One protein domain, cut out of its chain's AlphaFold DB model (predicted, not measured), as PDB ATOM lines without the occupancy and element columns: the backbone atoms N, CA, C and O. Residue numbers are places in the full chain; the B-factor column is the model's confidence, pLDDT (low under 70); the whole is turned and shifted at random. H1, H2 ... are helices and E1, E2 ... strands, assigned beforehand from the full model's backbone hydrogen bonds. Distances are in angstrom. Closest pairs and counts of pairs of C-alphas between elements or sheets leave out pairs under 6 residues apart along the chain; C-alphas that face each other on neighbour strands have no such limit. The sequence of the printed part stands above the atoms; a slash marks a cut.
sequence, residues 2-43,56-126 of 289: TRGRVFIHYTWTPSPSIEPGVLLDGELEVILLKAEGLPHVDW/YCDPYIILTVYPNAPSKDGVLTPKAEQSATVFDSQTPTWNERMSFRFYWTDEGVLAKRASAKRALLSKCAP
ATOM      1  N   THR A   2     220.524 216.284 149.945       64.25
ATOM      2  CA  THR A   2     219.411 215.546 149.363       64.25
ATOM      3  C   THR A   2     218.757 214.683 150.440       64.25
ATOM      4  O   THR A   2     219.452 214.152 151.306       64.25
ATOM      5  N   ARG A   3     217.424 214.617 150.469       85.50
ATOM      6  CA  ARG A   3     216.662 213.849 151.464       85.50
ATOM      7  C   ARG A   3     215.534 213.116 150.755       85.50
ATOM      8  O   ARG A   3     214.669 213.782 150.204       85.50
ATOM      9  N   GLY A   4     215.551 211.792 150.834       91.12
ATOM     10  CA  GLY A   4     214.413 210.941 150.501       91.12
ATOM     11  C   GLY A   4     213.864 210.264 151.753       91.12
ATOM     12  O   GLY A   4     214.484 210.313 152.817       91.12
ATOM     13  N   ARG A   5     212.696 209.643 151.619       95.12
ATOM     14  CA  ARG A   5     212.055 208.821 152.650       95.12
ATOM     15  C   ARG A   5     211.805 207.435 152.086       95.12
ATOM     16  O   ARG A   5     211.473 207.306 150.910       95.12
ATOM     17  N   VAL A   6     211.941 206.417 152.923       95.69
ATOM     18  CA  VAL A   6     211.636 205.029 152.573       95.69
ATOM     19  C   VAL A   6     210.589 204.522 153.546       95.69
ATOM     20  O   VAL A   6     210.715 204.714 154.751       95.69
ATOM     21  N   PHE A   7     209.558 203.888 153.008       96.88
ATOM     22  CA  PHE A   7     208.434 203.362 153.764       96.88
ATOM     23  C   PHE A   7     208.597 201.853 153.893       96.88
ATOM     24  O   PHE A   7     208.644 201.128 152.894       96.88
ATOM     25  N   ILE A   8     208.694 201.392 155.135       97.69
ATOM     26  CA  ILE A   8     208.926 199.993 155.478       97.69
ATOM     27  C   ILE A   8     207.891 199.599 156.522       97.69
ATOM     28  O   ILE A   8     207.715 200.297 157.518       97.69
ATOM     29  N   HIS A   9     207.233 198.467 156.311       97.44
ATOM     30  CA  HIS A   9     206.439 197.816 157.344       97.44
ATOM     31  C   HIS A   9     207.228 196.631 157.893       97.44
ATOM     32  O   HIS A   9     207.895 195.929 157.136       97.44
ATOM     33  N   TYR A  10     207.166 196.390 159.197       97.94
ATOM     34  CA  TYR A  10     207.813 195.228 159.790       97.94
ATOM     35  C   TYR A  10     206.895 194.546 160.793       97.94
ATOM     36  O   TYR A  10     206.067 195.173 161.454       97.94
ATOM     37  N   THR A  11     207.035 193.233 160.901       98.25
ATOM     38  CA  THR A  11     206.294 192.407 161.849       98.25
ATOM     39  C   THR A  11     207.262 191.441 162.507       98.25
ATOM     40  O   THR A  11     208.026 190.752 161.840       98.25
ATOM     41  N   TRP A  12     207.245 191.417 163.837       98.06
ATOM     42  CA  TRP A  12     208.041 190.494 164.633       98.06
ATOM     43  C   TRP A  12     207.149 189.393 165.196       98.06
ATOM     44  O   TRP A  12     206.183 189.681 165.908       98.06
ATOM     45  N   THR A  13     207.515 188.147 164.915       98.38
ATOM     46  CA  THR A  13     206.832 186.955 165.411       98.38
ATOM     47  C   THR A  13     207.793 186.184 166.317       98.38
ATOM     48  O   THR A  13     208.654 185.467 165.805       98.38
ATOM     49  N   PRO A  14     207.705 186.331 167.651       98.12
ATOM     50  CA  PRO A  14     208.579 185.604 168.562       98.12
ATOM     51  C   PRO A  14     208.307 184.100 168.481       98.12
ATOM     52  O   PRO A  14     207.162 183.673 168.297       98.12
ATOM     53  N   SER A  15     209.350 183.295 168.670       98.00
ATOM     54  CA  SER A  15     209.193 181.849 168.812       98.00
ATOM     55  C   SER A  15     208.326 181.507 170.035       98.00
ATOM     56  O   SER A  15     208.419 182.177 171.066       98.00
ATOM     57  N   PRO A  16     207.487 180.454 169.965       97.25
ATOM     58  CA  PRO A  16     206.551 180.099 171.038       97.25
ATOM     59  C   PRO A  16     207.247 179.583 172.306       97.25
ATOM     60  O   PRO A  16     206.659 179.589 173.386       97.25
ATOM     61  N   SER A  17     208.492 179.129 172.181       95.44
ATOM     62  CA  SER A  17     209.325 178.643 173.274       95.44
ATOM     63  C   SER A  17     210.722 179.225 173.128       95.44
ATOM     64  O   SER A  17     211.329 179.086 172.070       95.44
ATOM     65  N   ILE A  18     211.227 179.838 174.193       95.00
ATOM     66  CA  ILE A  18     212.600 180.337 174.263       95.00
ATOM     67  C   ILE A  18     213.399 179.338 175.100       95.00
ATOM     68  O   ILE A  18     213.042 179.056 176.245       95.00
ATOM     69  N   GLU A  19     214.447 178.763 174.515       97.44
ATOM     70  CA  GLU A  19     215.334 177.835 175.220       97.44
ATOM     71  C   GLU A  19     216.157 178.577 176.294       97.44
ATOM     72  O   GLU A  19     216.483 179.755 176.124       97.44
ATOM     73  N   PRO A  20     216.534 177.922 177.409       97.88
ATOM     74  CA  PRO A  20     217.419 178.531 178.398       97.88
ATOM     75  C   PRO A  20     218.742 178.984 177.767       97.88
ATOM     76  O   PRO A  20     219.413 178.205 177.097       97.88
ATOM     77  N   GLY A  21     219.125 180.239 178.005       96.88
ATOM     78  CA  GLY A  21     220.318 180.842 177.403       96.88
ATOM     79  C   GLY A  21     220.083 181.495 176.035       96.88
ATOM     80  O   GLY A  21     221.023 182.051 175.463       96.88
ATOM     81  N   VAL A  22     218.856 181.455 175.506       98.00
ATOM     82  CA  VAL A  22     218.439 182.201 174.312       98.00
ATOM     83  C   VAL A  22     217.779 183.512 174.738       98.00
ATOM     84  O   VAL A  22     216.870 183.537 175.562       98.00
ATOM     85  N   LEU A  23     218.250 184.616 174.166       97.38
ATOM     86  CA  LEU A  23     217.787 185.977 174.438       97.38
ATOM     87  C   LEU A  23     216.746 186.460 173.430       97.38
ATOM     88  O   LEU A  23     215.832 187.203 173.782       97.38
ATOM     89  N   LEU A  24     216.907 186.067 172.166       97.69
ATOM     90  CA  LEU A  24     216.027 186.464 171.075       97.69
ATOM     91  C   LEU A  24     215.852 185.274 170.141       97.69
ATOM     92  O   LEU A  24     216.832 184.806 169.572       97.69
ATOM     93  N   ASP A  25     214.620 184.816 169.962       98.31
ATOM     94  CA  ASP A  25     214.271 183.819 168.954       98.31
ATOM     95  C   ASP A  25     212.921 184.168 168.332       98.31
ATOM     96  O   ASP A  25     211.969 184.528 169.033       98.31
ATOM     97  N   GLY A  26     212.859 184.118 167.008       98.06
ATOM     98  CA  GLY A  26     211.667 184.461 166.247       98.06
ATOM     99  C   GLY A  26     211.969 184.857 164.810       98.06
ATOM    100  O   GLY A  26     213.095 184.746 164.323       98.06
ATOM    101  N   GLU A  27     210.942 185.328 164.122       98.56
ATOM    102  CA  GLU A  27     211.000 185.735 162.725       98.56
ATOM    103  C   GLU A  27     210.640 187.214 162.583       98.56
ATOM    104  O   GLU A  27     209.594 187.673 163.047       98.56
ATOM    105  N   LEU A  28     211.525 187.965 161.932       98.44
ATOM    106  CA  LEU A  28     211.289 189.328 161.491       98.44
ATOM    107  C   LEU A  28     210.886 189.293 160.017       98.44
ATOM    108  O   LEU A  28     211.701 188.953 159.160       98.44
ATOM    109  N   GLU A  29     209.651 189.684 159.732       98.50
ATOM    110  CA  GLU A  29     209.176 189.944 158.377       98.50
ATOM    111  C   GLU A  29     209.267 191.448 158.104       98.50
ATOM    112  O   GLU A  29     208.781 192.265 158.890       98.50
ATOM    113  N   VAL A  30     209.894 191.819 156.993       98.00
ATOM    114  CA  VAL A  30     210.046 193.202 156.538       98.00
ATOM    115  C   VAL A  30     209.414 193.331 155.160       98.00
ATOM    116  O   VAL A  30     209.731 192.568 154.254       98.00
ATOM    117  N   ILE A  31     208.520 194.299 154.996       98.19
ATOM    118  CA  ILE A  31     207.848 194.608 153.738       98.19
ATOM    119  C   ILE A  31     208.321 195.987 153.277       98.19
ATOM    120  O   ILE A  31     207.997 197.012 153.883       98.19
ATOM    121  N   LEU A  32     209.094 196.006 152.195       97.88
ATOM    122  CA  LEU A  32     209.559 197.211 151.523       97.88
ATOM    123  C   LEU A  32     208.426 197.749 150.651       97.88
ATOM    124  O   LEU A  32     208.062 197.126 149.655       97.88
ATOM    125  N   LEU A  33     207.855 198.895 151.016       97.88
ATOM    126  CA  LEU A  33     206.694 199.440 150.313       97.88
ATOM    127  C   LEU A  33     207.143 200.308 149.140       97.88
ATOM    128  O   LEU A  33     207.006 199.920 147.980       97.88
ATOM    129  N   LYS A  34     207.709 201.479 149.439       97.88
ATOM    130  CA  LYS A  34     208.087 202.490 148.447       97.88
ATOM    131  C   LYS A  34     209.107 203.478 149.002       97.88
ATOM    132  O   LYS A  34     209.370 203.489 150.205       97.88
ATOM    133  N   ALA A  35     209.641 204.334 148.142       97.00
ATOM    134  CA  ALA A  35     210.393 205.517 148.543       97.00
ATOM    135  C   ALA A  35     209.833 206.775 147.877       97.00
ATOM    136  O   ALA A  35     209.181 206.696 146.840       97.00
ATOM    137  N   GLU A  36     210.087 207.931 148.480       95.62
ATOM    138  CA  GLU A  36     209.669 209.238 147.971       95.62
ATOM    139  C   GLU A  36     210.776 210.276 148.163       95.62
ATOM    140  O   GLU A  36     211.569 210.198 149.104       95.62
ATOM    141  N   GLY A  37     210.824 211.270 147.273       91.75
ATOM    142  CA  GLY A  37     211.815 212.346 147.342       91.75
ATOM    143  C   GLY A  37     213.253 211.858 147.160       91.75
ATOM    144  O   GLY A  37     214.178 212.464 147.701       91.75
ATOM    145  N   LEU A  38     213.461 210.745 146.451       91.12
ATOM    146  CA  LEU A  38     214.812 210.272 146.173       91.12
ATOM    147  C   LEU A  38     215.569 211.311 145.340       91.12
ATOM    148  O   LEU A  38     215.008 211.881 144.402       91.12
ATOM    149  N   PRO A  39     216.838 211.586 145.669       88.75
ATOM    150  CA  PRO A  39     217.605 212.521 144.879       88.75
ATOM    151  C   PRO A  39     217.944 211.998 143.500       88.75
ATOM    152  O   PRO A  39     218.234 210.823 143.299       88.75
ATOM    153  N   HIS A  40     218.036 212.945 142.581       85.00
ATOM    154  CA  HIS A  40     218.639 212.750 141.281       85.00
ATOM    155  C   HIS A  40     220.143 212.523 141.457       85.00
ATOM    156  O   HIS A  40     220.884 213.465 141.743       85.00
ATOM    157  N   VAL A  41     220.585 211.272 141.345       82.31
ATOM    158  CA  VAL A  41     222.010 210.904 141.439       82.31
ATOM    159  C   VAL A  41     222.540 210.357 140.109       82.31
ATOM    160  O   VAL A  41     223.748 210.196 139.959       82.31
ATOM    161  N   ASP A  42     221.677 210.110 139.118       76.75
ATOM    162  CA  ASP A  42     222.146 209.593 137.835       76.75
ATOM    163  C   ASP A  42     222.780 210.702 136.980       76.75
ATOM    164  O   ASP A  42     222.223 211.784 136.783       76.75
ATOM    165  N   TRP A  43     223.982 210.410 136.492       72.81
ATOM    166  CA  TRP A  43     224.770 211.251 135.596       72.81
ATOM    167  C   TRP A  43     224.453 210.966 134.123       72.81
ATOM    168  O   TRP A  43     224.954 211.676 133.246       72.81
ATOM    169  N   TYR A  56     216.342 210.544 136.144       83.69
ATOM    170  CA  TYR A  56     215.774 209.449 136.919       83.69
ATOM    171  C   TYR A  56     216.900 208.626 137.527       83.69
ATOM    172  O   TYR A  56     218.044 208.722 137.099       83.69
ATOM    173  N   CYS A  57     216.597 207.890 138.587       88.69
ATOM    174  CA  CYS A  57     217.526 206.947 139.189       88.69
ATOM    175  C   CYS A  57     216.932 205.545 139.105       88.69
ATOM    176  O   CYS A  57     215.715 205.407 138.977       88.69
ATOM    177  N   ASP A  58     217.792 204.537 139.233       93.25
ATOM    178  CA  ASP A  58     217.416 203.124 139.255       93.25
ATOM    179  C   ASP A  58     217.489 202.589 140.703       93.25
ATOM    180  O   ASP A  58     218.436 201.877 141.055       93.25
ATOM    181  N   PRO A  59     216.591 203.000 141.623       94.50
ATOM    182  CA  PRO A  59     216.735 202.690 143.038       94.50
ATOM    183  C   PRO A  59     216.493 201.213 143.362       94.50
ATOM    184  O   PRO A  59     215.594 200.549 142.838       94.50
ATOM    185  N   TYR A  60     217.258 200.740 144.339       96.81
ATOM    186  CA  TYR A  60     217.092 199.467 145.030       96.81
ATOM    187  C   TYR A  60     217.461 199.650 146.507       96.81
ATOM    188  O   TYR A  60     218.138 200.612 146.879       96.81
ATOM    189  N   ILE A  61     217.021 198.727 147.359       96.81
ATOM    190  CA  ILE A  61     217.318 198.717 148.792       96.81
ATOM    191  C   ILE A  61     218.165 197.486 149.101       96.81
ATOM    192  O   ILE A  61     217.873 196.394 148.622       96.81
ATOM    193  N   ILE A  62     219.202 197.656 149.924       97.31
ATOM    194  CA  ILE A  62     219.903 196.544 150.572       97.31
ATOM    195  C   ILE A  62     219.559 196.587 152.056       97.31
ATOM    196  O   ILE A  62     219.945 197.518 152.765       97.31
ATOM    197  N   LEU A  63     218.853 195.568 152.531       97.38
ATOM    198  CA  LEU A  63     218.540 195.385 153.938       97.38
ATOM    199  C   LEU A  63     219.607 194.495 154.575       97.38
ATOM    200  O   LEU A  63     219.727 193.321 154.236       97.38
ATOM    201  N   THR A  64     220.390 195.055 155.500       97.75
ATOM    202  CA  THR A  64     221.420 194.314 156.244       97.75
ATOM    203  C   THR A  64     220.969 194.092 157.680       97.75
ATOM    204  O   THR A  64     220.740 195.050 158.417       97.75
ATOM    205  N   VAL A  65     220.880 192.831 158.094       97.94
ATOM    206  CA  VAL A  65     220.503 192.424 159.454       97.94
ATOM    207  C   VAL A  65     221.539 191.477 160.062       97.94
ATOM    208  O   VAL A  65     222.401 190.941 159.367       97.94
ATOM    209  N   TYR A  66     221.442 191.239 161.371       98.31
ATOM    210  CA  TYR A  66     222.324 190.336 162.117       98.31
ATOM    211  C   TYR A  66     221.492 189.257 162.821       98.31
ATOM    212  O   TYR A  66     221.259 189.341 164.029       98.31
ATOM    213  N   PRO A  67     220.981 188.268 162.066       98.00
ATOM    214  CA  PRO A  67     220.016 187.304 162.587       98.00
ATOM    215  C   PRO A  67     220.637 186.359 163.620       98.00
ATOM    216  O   PRO A  67     219.972 185.942 164.561       98.00
ATOM    217  N   ASN A  68     221.923 186.050 163.469       98.12
ATOM    218  CA  ASN A  68     222.618 185.091 164.313       98.12
ATOM    219  C   ASN A  68     223.354 185.787 165.457       98.12
ATOM    220  O   ASN A  68     223.936 186.863 165.269       98.12
ATOM    221  N   ALA A  69     223.396 185.116 166.608       97.19
ATOM    222  CA  ALA A  69     224.265 185.478 167.715       97.19
ATOM    223  C   ALA A  69     225.718 185.687 167.233       97.19
ATOM    224  O   ALA A  69     226.169 185.009 166.300       97.19
ATOM    225  N   PRO A  70     226.485 186.582 167.878       98.12
ATOM    226  CA  PRO A  70     227.920 186.663 167.649       98.12
ATOM    227  C   PRO A  70     228.587 185.292 167.826       98.12
ATOM    228  O   PRO A  70     228.244 184.531 168.731       98.12
ATOM    229  N   SER A  71     229.564 184.997 166.973       97.69
ATOM    230  CA  SER A  71     230.422 183.814 167.117       97.69
ATOM    231  C   SER A  71     231.222 183.849 168.427       97.69
ATOM    232  O   SER A  71     231.270 184.870 169.115       97.69
ATOM    233  N   LYS A  72     231.921 182.755 168.758       97.31
ATOM    234  CA  LYS A  72     232.790 182.666 169.950       97.31
ATOM    235  C   LYS A  72     233.899 183.725 169.981       97.31
ATOM    236  O   LYS A  72     234.320 184.144 171.054       97.31
ATOM    237  N   ASP A  73     234.310 184.213 168.813       97.06
ATOM    238  CA  ASP A  73     235.277 185.305 168.672       97.06
ATOM    239  C   ASP A  73     234.634 186.699 168.791       97.06
ATOM    240  O   ASP A  73     235.318 187.717 168.695       97.06
ATOM    241  N   GLY A  74     233.316 186.762 168.996       96.38
ATOM    242  CA  GLY A  74     232.523 187.988 169.060       96.38
ATOM    243  C   GLY A  74     232.272 188.645 167.700       96.38
ATOM    244  O   GLY A  74     231.864 189.810 167.634       96.38
ATOM    245  N   VAL A  75     232.501 187.919 166.603       97.06
ATOM    246  CA  VAL A  75     232.248 188.403 165.239       97.06
ATOM    247  C   VAL A  75     230.780 188.187 164.882       97.06
ATOM    248  O   VAL A  75     230.259 187.079 165.017       97.06
ATOM    249  N   LEU A  76     230.127 189.256 164.425       97.12
ATOM    250  CA  LEU A  76     228.767 189.238 163.891       97.12
ATOM    251  C   LEU A  76     228.808 188.895 162.401       97.12
ATOM    252  O   LEU A  76     229.628 189.448 161.671       97.12
ATOM    253  N   THR A  77     227.902 188.028 161.949       97.75
ATOM    254  CA  THR A  77     227.762 187.700 160.523       97.75
ATOM    255  C   THR A  77     226.566 188.461 159.951       97.75
ATOM    256  O   THR A  77     225.433 188.130 160.312       97.75
ATOM    257  N   PRO A  78     226.780 189.492 159.110       97.75
ATOM    258  CA  PRO A  78     225.680 190.197 158.469       97.75
ATOM    259  C   PRO A  78     224.980 189.281 157.463       97.75
ATOM    260  O   PRO A  78     225.627 188.532 156.730       97.75
ATOM    261  N   LYS A  79     223.654 189.380 157.394       97.94
ATOM    262  CA  LYS A  79     222.843 188.848 156.299       97.94
ATOM    263  C   LYS A  79     222.257 190.037 155.545       97.94
ATOM    264  O   LYS A  79     221.524 190.827 156.134       97.94
ATOM    265  N   ALA A  80     222.621 190.166 154.273       97.69
ATOM    266  CA  ALA A  80     222.142 191.223 153.396       97.69
ATOM    267  C   ALA A  80     221.186 190.641 152.351       97.69
ATOM    268  O   ALA A  80     221.519 189.649 151.704       97.69
ATOM    269  N   GLU A  81     220.019 191.258 152.188       97.94
ATOM    270  CA  GLU A  81     219.069 190.962 151.113       97.94
ATOM    271  C   GLU A  81     218.827 192.228 150.291       97.94
ATOM    272  O   GLU A  81     218.773 193.333 150.834       97.94
ATOM    273  N   GLN A  82     218.748 192.072 148.971       98.06
ATOM    274  CA  GLN A  82     218.605 193.172 148.024       98.06
ATOM    275  C   GLN A  82     217.228 193.104 147.371       98.06
ATOM    276  O   GLN A  82     216.828 192.035 146.918       98.06
ATOM    277  N   SER A  83     216.547 194.246 147.289       98.25
ATOM    278  CA  SER A  83     215.281 194.359 146.572       98.25
ATOM    279  C   SER A  83     215.472 194.347 145.057       98.25
ATOM    280  O   SER A  83     216.559 194.629 144.537       98.25
ATOM    281  N   ALA A  84     214.382 194.159 144.322       98.12
ATOM    282  CA  ALA A  84     214.368 194.462 142.896       98.12
ATOM    283  C   ALA A  84     214.794 195.925 142.634       98.12
ATOM    284  O   ALA A  84     214.489 196.840 143.407       98.12
ATOM    285  N   THR A  85     215.506 196.142 141.528       97.38
ATOM    286  CA  THR A  85     215.808 197.490 141.031       97.38
ATOM    287  C   THR A  85     214.603 198.015 140.262       97.38
ATOM    288  O   THR A  85     214.093 197.330 139.374       97.38
ATOM    289  N   VAL A  86     214.145 199.219 140.598       96.31
ATOM    290  CA  VAL A  86     213.088 199.907 139.850       96.31
ATOM    291  C   VAL A  86     213.766 200.896 138.918       96.31
ATOM    292  O   VAL A  86     214.422 201.807 139.396       96.31
ATOM    293  N   PHE A  87     213.627 200.716 137.610       92.75
ATOM    294  CA  PHE A  87     214.281 201.591 136.640       92.75
ATOM    295  C   PHE A  87     213.581 202.942 136.525       92.75
ATOM    296  O   PHE A  87     212.351 203.016 136.607       92.75
ATOM    297  N   ASP A  88     214.379 203.982 136.309       89.94
ATOM    298  CA  ASP A  88     213.939 205.333 135.975       89.94
ATOM    299  C   ASP A  88     212.809 205.887 136.878       89.94
ATOM    300  O   ASP A  88     211.827 206.464 136.406       89.94
ATOM    301  N   SER A  89     212.930 205.736 138.203       90.75
ATOM    302  CA  SER A  89     211.885 206.153 139.149       90.75
ATOM    303  C   SER A  89     212.424 206.947 140.337       90.75
ATOM    304  O   SER A  89     213.381 206.553 140.999       90.75
ATOM    305  N   GLN A  90     211.766 208.070 140.645       89.94
ATOM    306  CA  GLN A  90     212.003 208.866 141.863       89.94
ATOM    307  C   GLN A  90     211.093 208.457 143.028       89.94
ATOM    308  O   GLN A  90     211.359 208.791 144.185       89.94
ATOM    309  N   THR A  91     210.010 207.741 142.714       94.31
ATOM    310  CA  THR A  91     209.036 207.219 143.675       94.31
ATOM    311  C   THR A  91     208.888 205.707 143.492       94.31
ATOM    312  O   THR A  91     207.812 205.229 143.109       94.31
ATOM    313  N   PRO A  92     209.979 204.934 143.658       96.50
ATOM    314  CA  PRO A  92     209.947 203.498 143.426       96.50
ATOM    315  C   PRO A  92     208.987 202.823 144.398       96.50
ATOM    316  O   PRO A  92     208.878 203.216 145.557       96.50
ATOM    317  N   THR A  93     208.299 201.795 143.917       98.12
ATOM    318  CA  THR A  93     207.431 200.937 144.724       98.12
ATOM    319  C   THR A  93     207.902 199.505 144.532       98.12
ATOM    320  O   THR A  93     207.948 199.030 143.399       98.12
ATOM    321  N   TRP A  94     208.262 198.839 145.625       98.06
ATOM    322  CA  TRP A  94     208.771 197.467 145.605       98.06
ATOM    323  C   TRP A  94     207.684 196.466 145.989       98.06
ATOM    324  O   TRP A  94     207.514 195.462 145.307       98.06
ATOM    325  N   ASN A  95     206.923 196.756 147.053       97.94
ATOM    326  CA  ASN A  95     205.998 195.810 147.693       97.94
ATOM    327  C   ASN A  95     206.637 194.430 147.933       97.94
ATOM    328  O   ASN A  95     206.000 193.390 147.760       97.94
ATOM    329  N   GLU A  96     207.915 194.431 148.307       98.31
ATOM    330  CA  GLU A  96     208.731 193.228 148.427       98.31
ATOM    331  C   GLU A  96     208.818 192.788 149.884       98.31
ATOM    332  O   GLU A  96     208.984 193.613 150.781       98.31
ATOM    333  N   ARG A  97     208.694 191.482 150.126       98.50
ATOM    334  CA  ARG A  97     208.731 190.888 151.463       98.50
ATOM    335  C   ARG A  97     210.036 190.124 151.662       98.50
ATOM    336  O   ARG A  97     210.359 189.253 150.861       98.50
ATOM    337  N   MET A  98     210.717 190.407 152.766       98.38
ATOM    338  CA  MET A  98     211.945 189.754 153.212       98.38
ATOM    339  C   MET A  98     211.733 189.169 154.611       98.38
ATOM    340  O   MET A  98     211.151 189.829 155.473       98.38
ATOM    341  N   SER A  99     212.217 187.950 154.848       98.25
ATOM    342  CA  SER A  99     212.031 187.237 156.119       98.25
ATOM    343  C   SER A  99     213.363 186.812 156.728       98.25
ATOM    344  O   SER A  99     214.224 186.208 156.076       98.25
ATOM    345  N   PHE A 100     213.527 187.087 158.019       98.31
ATOM    346  CA  PHE A 100     214.761 186.841 158.755       98.31
ATOM    347  C   PHE A 100     214.467 186.122 160.064       98.31
ATOM    348  O   PHE A 100     213.805 186.663 160.943       98.31
ATOM    349  N   ARG A 101     215.018 184.918 160.229       98.38
ATOM    350  CA  ARG A 101     214.947 184.197 161.500       98.38
ATOM    351  C   ARG A 101     216.086 184.627 162.412       98.38
ATOM    352  O   ARG A 101     217.245 184.447 162.051       98.38
ATOM    353  N   PHE A 102     215.754 185.189 163.563       98.50
ATOM    354  CA  PHE A 102     216.712 185.616 164.574       98.50
ATOM    355  C   PHE A 102     216.905 184.526 165.622       98.50
ATOM    356  O   PHE A 102     215.935 183.910 166.046       98.50
ATOM    357  N   TYR A 103     218.150 184.328 166.047       98.19
ATOM    358  CA  TYR A 103     218.523 183.450 167.153       98.19
ATOM    359  C   TYR A 103     219.763 184.012 167.859       98.19
ATOM    360  O   TYR A 103     220.888 183.895 167.362       98.19
ATOM    361  N   TRP A 104     219.562 184.674 168.999       98.25
ATOM    362  CA  TRP A 104     220.627 185.247 169.822       98.25
ATOM    363  C   TRP A 104     220.719 184.537 171.160       98.25
ATOM    364  O   TRP A 104     219.714 184.365 171.842       98.25
ATOM    365  N   THR A 105     221.940 184.202 171.565       98.50
ATOM    366  CA  THR A 105     222.229 183.530 172.832       98.50
ATOM    367  C   THR A 105     223.000 184.436 173.785       98.50
ATOM    368  O   THR A 105     223.729 185.339 173.357       98.50
ATOM    369  N   ASP A 106     222.883 184.157 175.081       98.00
ATOM    370  CA  ASP A 106     223.683 184.785 176.135       98.00
ATOM    371  C   ASP A 106     225.185 184.632 175.861       98.00
ATOM    372  O   ASP A 106     225.943 185.601 175.947       98.00
ATOM    373  N   GLU A 107     225.615 183.428 175.464       98.19
ATOM    374  CA  GLU A 107     227.013 183.132 175.129       98.19
ATOM    375  C   GLU A 107     227.526 184.046 174.009       98.19
ATOM    376  O   GLU A 107     228.601 184.634 174.139       98.19
ATOM    377  N   GLY A 108     226.745 184.229 172.939       97.38
ATOM    378  CA  GLY A 108     227.130 185.103 171.832       97.38
ATOM    379  C   GLY A 108     227.262 186.564 172.268       97.38
ATOM    380  O   GLY A 108     228.230 187.244 171.917       97.38
ATOM    381  N   VAL A 109     226.337 187.062 173.094       97.38
ATOM    382  CA  VAL A 109     226.416 188.435 173.624       97.38
ATOM    383  C   VAL A 109     227.653 188.620 174.510       97.38
ATOM    384  O   VAL A 109     228.356 189.633 174.393       97.38
ATOM    385  N   LEU A 110     227.974 187.634 175.351       96.88
ATOM    386  CA  LEU A 110     229.191 187.639 176.164       96.88
ATOM    387  C   LEU A 110     230.454 187.607 175.295       96.88
ATOM    388  O   LEU A 110     231.371 188.398 175.536       96.88
ATOM    389  N   ALA A 111     230.483 186.778 174.250       97.25
ATOM    390  CA  ALA A 111     231.586 186.720 173.294       97.25
ATOM    391  C   ALA A 111     231.797 188.070 172.590       97.25
ATOM    392  O   ALA A 111     232.927 188.564 172.509       97.25
ATOM    393  N   LYS A 112     230.716 188.746 172.169       97.12
ATOM    394  CA  LYS A 112     230.804 190.095 171.588       97.12
ATOM    395  C   LYS A 112     231.396 191.097 172.568       97.12
ATOM    396  O   LYS A 112     232.312 191.833 172.194       97.12
ATOM    397  N   ARG A 113     230.931 191.104 173.817       95.75
ATOM    398  CA  ARG A 113     231.462 191.994 174.860       95.75
ATOM    399  C   ARG A 113     232.944 191.725 175.127       95.75
ATOM    400  O   ARG A 113     233.726 192.671 175.211       95.75
ATOM    401  N   ALA A 114     233.344 190.457 175.206       95.25
ATOM    402  CA  ALA A 114     234.738 190.063 175.393       95.25
ATOM    403  C   ALA A 114     235.623 190.510 174.215       95.25
ATOM    404  O   ALA A 114     236.699 191.069 174.436       95.25
ATOM    405  N   SER A 115     235.153 190.336 172.974       95.88
ATOM    406  CA  SER A 115     235.868 190.787 171.770       95.88
ATOM    407  C   SER A 115     236.038 192.308 171.728       95.88
ATOM    408  O   SER A 115     237.132 192.794 171.452       95.88
ATOM    409  N   ALA A 116     234.997 193.067 172.086       93.88
ATOM    410  CA  ALA A 116     235.047 194.524 172.138       93.88
ATOM    411  C   ALA A 116     236.021 195.005 173.222       93.88
ATOM    412  O   ALA A 116     236.841 195.885 172.965       93.88
ATOM    413  N   LYS A 117     236.001 194.371 174.404       93.56
ATOM    414  CA  LYS A 117     236.978 194.637 175.469       93.56
ATOM    415  C   LYS A 117     238.406 194.382 174.982       93.56
ATOM    416  O   LYS A 117     239.276 195.216 175.204       93.56
ATOM    417  N   ARG A 118     238.647 193.270 174.277       93.75
ATOM    418  CA  ARG A 118     239.963 192.955 173.699       93.75
ATOM    419  C   ARG A 118     240.402 194.000 172.668       93.75
ATOM    420  O   ARG A 118     241.546 194.431 172.724       93.75
ATOM    421  N   ALA A 119     239.498 194.439 171.791       92.12
ATOM    422  CA  ALA A 119     239.778 195.457 170.775       92.12
ATOM    423  C   ALA A 119     240.141 196.825 171.386       92.12
ATOM    424  O   ALA A 119     241.057 197.501 170.913       92.12
ATOM    425  N   LEU A 120     239.458 197.223 172.465       90.44
ATOM    426  CA  LEU A 120     239.790 198.442 173.206       90.44
ATOM    427  C   LEU A 120     241.168 198.338 173.864       90.44
ATOM    428  O   LEU A 120     241.983 199.246 173.721       90.44
ATOM    429  N   LEU A 121     241.459 197.208 174.515       90.94
ATOM    430  CA  LEU A 121     242.766 196.970 175.131       90.94
ATOM    431  C   LEU A 121     243.897 196.963 174.094       90.94
ATOM    432  O   LEU A 121     244.956 197.523 174.358       90.94
ATOM    433  N   SER A 122     243.672 196.403 172.899       90.00
ATOM    434  CA  SER A 122     244.673 196.442 171.825       90.00
ATOM    435  C   SER A 122     244.903 197.842 171.258       90.00
ATOM    436  O   SER A 122     246.001 198.129 170.801       90.00
ATOM    437  N   LYS A 123     243.892 198.722 171.285       89.25
ATOM    438  CA  LYS A 123     244.014 200.092 170.763       89.25
ATOM    439  C   LYS A 123     244.773 201.020 171.718       89.25
ATOM    440  O   LYS A 123     245.419 201.954 171.259       89.25
ATOM    441  N   CYS A 124     244.701 200.763 173.023       77.62
ATOM    442  CA  CYS A 124     245.412 201.533 174.047       77.62
ATOM    443  C   CYS A 124     246.810 200.986 174.366       77.62
ATOM    444  O   CYS A 124     247.511 201.572 175.190       77.62
ATOM    445  N   ALA A 125     247.224 199.874 173.750       79.75
ATOM    446  CA  ALA A 125     248.593 199.405 173.876       79.75
ATOM    447  C   ALA A 125     249.515 200.446 173.212       79.75
ATOM    448  O   ALA A 125     249.351 200.709 172.017       79.75
ATOM    449  N   PRO A 126     250.451 201.073 173.952       78.38
ATOM    450  CA  PRO A 126     251.417 201.972 173.338       78.38
ATOM    451  C   PRO A 126     252.144 201.207 172.225       78.38
ATOM    452  O   PRO A 126     252.424 200.018 172.421       78.38
TER     453      PRO A 126
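This is residues 2 to 43 and 56 to 126 of the 289 residues of the protein "Hypothetical protein" of Alexandrium andersonii (UniProt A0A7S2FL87). Look first for a long, twisted ribbon of three strands, E1, E2 and E5, with the slim hairpin of E3 and E4 running along it, nearest to E5, and the helix H1 leaving the end of E5 as an arm; residues 117 to 126, of which 117 to 123 belong to H1, stick out free. The printed part has 113 residues with five named strands and one named helix, in the order E1 E2 E3 E4 E5 H1. The three-strand sheet has the order E1 - E2 - E5 and the two-strand sheet the order E3 - E4, both antiparallel; the class is mixed, helices and strands. The whole is loose, with a radius of gyration of the C-alphas of 18.8 A, and flat, spanning 49 by 48 by 18 A.

Begin at the inner strand E2, residues 22 to 36, which bends by 59 degrees at residue 33. Its antiparallel neighbour at 155 degrees is the edge strand E1, residues 5 to 14; the two form a hairpin, and N 9 and O 31 are within hydrogen-bond range at 2.9 A. The other edge strand, E5, residues 93 to 105, is antiparallel to E2 at 164 degrees, with N 28 and O 100 at 2.8 A. Next look at E3, residues 62 to 65, and E4, residues 79 to 82, an antiparallel hairpin at 160 degrees, with N 63 and O 81 at 2.8 A. The closest C-alphas of E4 and E5 are those of Glu 81 and Met 98, 7.5 A apart. E3 and E5 are only just apart, 8.0 A at the closest. H1, residues 106 to 123, only grazes the sheet of E1, E2 and E5, with its residues 106 to 111; the closest C-alphas of H1 and E2 are those of Asp 106 and Val 22, 6.1 A apart. In H1 every O i to N i+4 pair is within hydrogen-bond range.

Find C-alpha 22 at (218.439, 182.201, 174.312); from there E2 runs 38.8 A to C-alpha 36. E1 measures 28.4 A from C-alpha 5 at (212.055, 208.821, 152.650) to C-alpha 14, and E5 36.2 A from C-alpha 93 to C-alpha 105. E3 and E4 measure 9.8 A and 10.3 A. H1 runs 26.0 A to C-alpha 123 at (244.014, 200.092, 170.763).

The two C-alphas farthest apart are those of Pro 20 and Trp 43, at 54.4 A. Residues 44 to 55 are not printed, and C-alphas 43 and 56 are 9.3 A apart across this cut, which falls in the link from E2 to E3. The link from E3 to E4, residues 66 to 78, is long, and that from E5 to H1 is tight. The mean pLDDT of the printed part is 94.8, and residue 2 is under 70.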